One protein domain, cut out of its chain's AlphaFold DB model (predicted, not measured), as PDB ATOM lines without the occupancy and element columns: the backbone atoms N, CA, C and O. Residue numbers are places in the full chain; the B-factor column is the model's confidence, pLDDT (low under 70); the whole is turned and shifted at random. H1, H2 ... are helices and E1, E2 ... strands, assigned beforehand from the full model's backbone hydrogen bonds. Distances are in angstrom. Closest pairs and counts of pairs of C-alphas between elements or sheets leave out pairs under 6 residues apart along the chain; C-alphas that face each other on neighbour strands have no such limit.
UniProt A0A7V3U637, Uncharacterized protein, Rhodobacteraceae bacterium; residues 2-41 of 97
ATOM      1  N   LEU A   2     -73.124 135.794  88.539       52.84
ATOM      2  CA  LEU A   2     -74.277 136.263  89.333       52.84
ATOM      3  C   LEU A   2     -74.222 135.771  90.797       52.84
ATOM      4  O   LEU A   2     -74.899 136.322  91.663       52.84
ATOM      5  N   ASP A   3     -73.369 134.779  91.079       53.97
ATOM      6  CA  ASP A   3     -73.283 134.117  92.390       53.97
ATOM      7  C   ASP A   3     -72.555 134.936  93.467       53.97
ATOM      8  O   ASP A   3     -72.784 134.719  94.648       53.97
ATOM      9  N   GLU A   4     -71.708 135.908  93.105       60.62
ATOM     10  CA  GLU A   4     -70.926 136.681  94.094       60.62
ATOM     11  C   GLU A   4     -71.726 137.799  94.793       60.62
ATOM     12  O   GLU A   4     -71.259 138.372  95.773       60.62
ATOM     13  N   ILE A   5     -72.930 138.119  94.307       75.75
ATOM     14  CA  ILE A   5     -73.749 139.272  94.745       75.75
ATOM     15  C   ILE A   5     -75.179 138.883  95.146       75.75
ATOM     16  O   ILE A   5     -76.006 139.753  95.423       75.75
ATOM     17  N   THR A   6     -75.477 137.584  95.166       86.31
ATOM     18  CA  THR A   6     -76.768 137.037  95.592       86.31
ATOM     19  C   THR A   6     -76.590 136.383  96.953       86.31
ATOM     20  O   THR A   6     -75.757 135.495  97.117       86.31
ATOM     21  N   LEU A   7     -77.367 136.824  97.938       89.69
ATOM     22  CA  LEU A   7     -77.437 136.173  99.237       89.69
ATOM     23  C   LEU A   7     -78.327 134.938  99.110       89.69
ATOM     24  O   LEU A   7     -79.507 135.067  98.793       89.69
ATOM     25  N   GLN A   8     -77.777 133.758  99.381       90.50
ATOM     26  CA  GLN A   8     -78.590 132.555  99.540       90.50
ATOM     27  C   GLN A   8     -79.295 132.617 100.894       90.50
ATOM     28  O   GLN A   8     -78.636 132.723 101.930       90.50
ATOM     29  N   VAL A   9     -80.628 132.629 100.865       89.50
ATOM     30  CA  VAL A   9     -81.478 132.616 102.064       89.50
ATOM     31  C   VAL A   9     -81.732 131.173 102.486       89.50
ATOM     32  O   VAL A   9     -81.680 130.876 103.676       89.50
ATOM     33  N   ASP A  10     -81.960 130.295 101.508       86.62
ATOM     34  CA  ASP A  10     -82.127 128.849 101.675       86.62
ATOM     35  C   ASP A  10     -81.695 128.109 100.387       86.62
ATOM     36  O   ASP A  10     -81.232 128.752  99.443       86.62
ATOM     37  N   GLU A  11     -81.853 126.782 100.322       86.38
ATOM     38  CA  GLU A  11     -81.524 125.948  99.151       86.38
ATOM     39  C   GLU A  11     -82.277 126.381  97.879       86.38
ATOM     40  O   GLU A  11     -81.709 126.359  96.785       86.38
ATOM     41  N   ASP A  12     -83.524 126.834  98.034       86.44
ATOM     42  CA  ASP A  12     -84.418 127.197  96.927       86.44
ATOM     43  C   ASP A  12     -84.605 128.717  96.746       86.44
ATOM     44  O   ASP A  12     -85.226 129.157  95.772       86.44
ATOM     45  N   ILE A  13     -84.119 129.544  97.683       90.69
ATOM     46  CA  ILE A  13     -84.432 130.981  97.739       90.69
ATOM     47  C   ILE A  13     -83.156 131.819  97.801       90.69
ATOM     48  O   ILE A  13     -82.420 131.809  98.787       90.69
ATOM     49  N   GLY A  14     -82.963 132.647  96.771       91.56
ATOM     50  CA  GLY A  14     -81.916 133.663  96.711       91.56
ATOM     51  C   GLY A  14     -82.479 135.083  96.754       91.56
ATOM     52  O   GLY A  14     -83.528 135.374  96.179       91.56
ATOM     53  N   MET A  15     -81.750 135.995  97.395       91.44
ATOM     54  CA  MET A  15     -82.049 137.426  97.428       91.44
ATOM     55  C   MET A  15     -80.911 138.218  96.788       91.44
ATOM     56  O   MET A  15     -79.745 138.082  97.154       91.44
ATOM     57  N   THR A  16     -81.243 139.099  95.849       90.00
ATOM     58  CA  THR A  16     -80.270 139.979  95.199       90.00
ATOM     59  C   THR A  16     -80.822 141.395  95.077       90.00
ATOM     60  O   THR A  16     -82.020 141.599  94.889       90.00
ATOM     61  N   ALA A  17     -79.938 142.381  95.209       83.25
ATOM     62  CA  ALA A  17     -80.268 143.805  95.126       83.25
ATOM     63  C   ALA A  17     -79.584 144.488  93.930       83.25
ATOM     64  O   ALA A  17     -79.479 145.716  93.878       83.25
ATOM     65  N   THR A  18     -79.060 143.710  92.980       84.00
ATOM     66  CA  THR A  18     -78.277 144.259  91.872       84.00
ATOM     67  C   THR A  18     -79.159 144.647  90.698       84.00
ATOM     68  O   THR A  18     -80.211 144.073  90.440       84.00
ATOM     69  N   ARG A  19     -78.718 145.648  89.936       82.69
ATOM     70  CA  ARG A  19     -79.419 146.044  88.711       82.69
ATOM     71  C   ARG A  19     -79.311 144.976  87.618       82.69
ATOM     72  O   ARG A  19     -80.167 144.916  86.738       82.69
ATOM     73  N   ASP A  20     -78.277 144.144  87.682       85.25
ATOM     74  CA  ASP A  20     -77.987 143.133  86.671       85.25
ATOM     75  C   ASP A  20     -79.083 142.066  86.612       85.25
ATOM     76  O   ASP A  20     -79.555 141.760  85.516       85.25
ATOM     77  N   VAL A  21     -79.611 141.624  87.764       86.31
ATOM     78  CA  VAL A  21     -80.724 140.660  87.777       86.31
ATOM     79  C   VAL A  21     -81.972 141.219  87.090       86.31
ATOM     80  O   VAL A  21     -82.668 140.496  86.385       86.31
ATOM     81  N   LEU A  22     -82.244 142.521  87.237       86.44
ATOM     82  CA  LEU A  22     -83.403 143.155  86.604       86.44
ATOM     83  C   LEU A  22     -83.249 143.163  85.079       86.44
ATOM     84  O   LEU A  22     -84.222 142.969  84.350       86.44
ATOM     85  N   MET A  23     -82.021 143.361  84.590       88.44
ATOM     86  CA  MET A  23     -81.718 143.274  83.161       88.44
ATOM     87  C   MET A  23     -81.823 141.840  82.641       88.44
ATOM     88  O   MET A  23     -82.276 141.647  81.511       88.44
ATOM     89  N   ASP A  24     -81.428 140.848  83.433       89.25
ATOM     90  CA  ASP A  24     -81.531 139.441  83.051       89.25
ATOM     91  C   ASP A  24     -82.983 138.962  83.029       89.25
ATOM     92  O   ASP A  24     -83.389 138.331  82.052       89.25
ATOM     93  N   ILE A  25     -83.801 139.355  84.009       88.81
ATOM     94  CA  ILE A  25     -85.256 139.130  83.994       88.81
ATOM     95  C   ILE A  25     -85.870 139.750  82.731       88.81
ATOM     96  O   ILE A  25     -86.579 139.068  81.993       88.81
ATOM     97  N   ALA A  26     -85.531 141.004  82.408       88.31
ATOM     98  CA  ALA A  26     -86.034 141.674  81.206       88.31
ATOM     99  C   ALA A  26     -85.612 140.983  79.891       88.31
ATOM    100  O   ALA A  26     -86.305 141.100  78.881       88.31
ATOM    101  N   LYS A  27     -84.485 140.260  79.891       92.44
ATOM    102  CA  LYS A  27     -83.987 139.473  78.749       92.44
ATOM    103  C   LYS A  27     -84.488 138.021  78.745       92.44
ATOM    104  O   LYS A  27     -84.065 137.262  77.873       92.44
ATOM    105  N   GLY A  28     -85.322 137.617  79.707       89.62
ATOM    106  CA  GLY A  28     -85.769 136.228  79.869       89.62
ATOM    107  C   GLY A  28     -84.659 135.262  80.307       89.62
ATOM    108  O   GLY A  28     -84.752 134.067  80.053       89.62
ATOM    109  N   LYS A  29     -83.585 135.782  80.913       89.81
ATOM    110  CA  LYS A  29     -82.443 135.022  81.457       89.81
ATOM    111  C   LYS A  29     -82.419 134.986  82.989       89.81
ATOM    112  O   LYS A  29     -81.487 134.436  83.563       89.81
ATOM    113  N   GLY A  30     -83.391 135.630  83.632       86.38
ATOM    114  CA  GLY A  30     -83.574 135.597  85.078       86.38
ATOM    115  C   GLY A  30     -84.194 134.280  85.562       86.38
ATOM    116  O   GLY A  30     -84.455 133.387  84.753       86.38
ATOM    117  N   PRO A  31     -84.441 134.156  86.875       88.75
ATOM    118  CA  PRO A  31     -85.133 132.998  87.426       88.75
ATOM    119  C   PRO A  31     -86.562 132.895  86.880       88.75
ATOM    120  O   PRO A  31     -87.173 133.899  86.509       88.75
ATOM    121  N   GLU A  32     -87.104 131.676  86.863       89.69
ATOM    122  CA  GLU A  32     -88.474 131.409  86.404       89.69
ATOM    123  C   GLU A  32     -89.518 132.145  87.256       89.69
ATOM    124  O   GLU A  32     -90.516 132.646  86.739       89.69
ATOM    125  N   LYS A  33     -89.253 132.256  88.562       90.56
ATOM    126  CA  LYS A  33     -90.078 132.976  89.529       90.56
ATOM    127  C   LYS A  33     -89.243 134.052  90.208       90.56
ATOM    128  O   LYS A  33     -88.114 133.803  90.621       90.56
ATOM    129  N   ALA A  34     -89.805 135.249  90.325       90.94
ATOM    130  CA  ALA A  34     -89.163 136.374  90.990       90.94
ATOM    131  C   ALA A  34     -90.202 137.215  91.731       90.94
ATOM    132  O   ALA A  34     -91.294 137.456  91.221       90.94
ATOM    133  N   LEU A  35     -89.824 137.704  92.911       90.62
ATOM    134  CA  LEU A  35     -90.583 138.683  93.681       90.62
ATOM    135  C   LEU A  35     -89.758 139.967  93.779       90.62
ATOM    136  O   LEU A  35     -88.604 139.934  94.203       90.62
ATOM    137  N   LEU A  36     -90.350 141.098  93.398       89.25
ATOM    138  CA  LEU A  36     -89.739 142.409  93.585       89.25
ATOM    139  C   LEU A  36     -90.328 143.064  94.835       89.25
ATOM    140  O   LEU A  36     -91.521 143.355  94.877       89.25
ATOM    141  N   ALA A  37     -89.481 143.333  95.825       88.75
ATOM    142  CA  ALA A  37     -89.845 144.054  97.038       88.75
ATOM    143  C   ALA A  37     -89.047 145.360  97.150       88.75
ATOM    144  O   ALA A  37     -87.889 145.436  96.736       88.75
ATOM    145  N   LEU A  38     -89.671 146.394  97.716       89.31
ATOM    146  CA  LEU A  38     -89.037 147.679  98.000       89.31
ATOM    147  C   LEU A  38     -89.094 147.951  99.502       89.31
ATOM    148  O   LEU A  38     -90.174 148.061 100.078       89.31
ATOM    149  N   GLY A  39     -87.919 148.096 100.113       88.00
ATOM    150  CA  GLY A  39     -87.776 148.198 101.563       88.00
ATOM    151  C   GLY A  39     -87.693 146.832 102.244       88.00
ATOM    152  O   GLY A  39     -87.667 145.791 101.591       88.00
ATOM    153  N   TYR A  40     -87.600 146.854 103.568       89.94
ATOM    154  CA  TYR A  40     -87.549 145.660 104.402       89.94
ATOM    155  C   TYR A  40     -88.179 145.956 105.763       89.94
ATOM    156  O   TYR A  40     -88.171 147.101 106.224       89.94
ATOM    157  N   SER A  41     -88.702 144.916 106.406       90.81
ATOM    158  CA  SER A  41     -89.030 144.952 107.829       90.81
ATOM    159  C   SER A  41     -87.793 144.547 108.616       90.81
ATOM    160  O   SER A  41     -87.157 143.542 108.298       90.81
TER     161      SER A  41
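AT A GLANCE: This is residues 2 to 41 of the 97 residues of an uncharacterized protein of Rhodobacteraceae bacterium (UniProt A0A7V3U637). There is little regular structure here: a small hairpin of two short strands, E1 and E2, then one short helix, H1, and a long unnamed stretch, residues 27 to 41, that turns back from the end of H1 and runs past the hairpin's level to Ser 41. The printed part has 40 residues, of which 14 are in named elements, in the order E1, E2, H1; the sheet E1 - E2 is antiparallel and the class is mixed. It is only just compact, close to loose, with a radius of gyration of the C-alphas of 10.3 A and spans of 29 by 23 by 19 A.

IN THESE COORDINATES: E1 is residues 6 to 8, from C-alpha 6 at (-76.768, 137.037, 95.592), and E2 is residues 14 to 16. H1 is residues 19 to 26, 10.9 A long, ending at C-alpha 26 at (-86.034, 141.674, 81.206).

HOW THE PARTS SIT: E1 and E2 form a hairpin with a tight link, their directions at 153 degrees. N 7 and O 15 are within hydrogen-bond range at 2.8 A, as are N 15 and O 7 at 2.8 A. A tight link of 2 residues joins E2 to H1. E1 and H1 are apart. In H1 every O i to N i+4 pair is within hydrogen-bond range.

THE WHOLE: The C-alphas farthest apart, those of Lys 27 and Ser 41, are 30.0 A apart. The printed part has no cut. Residues 2 to 4 have pLDDT under 70.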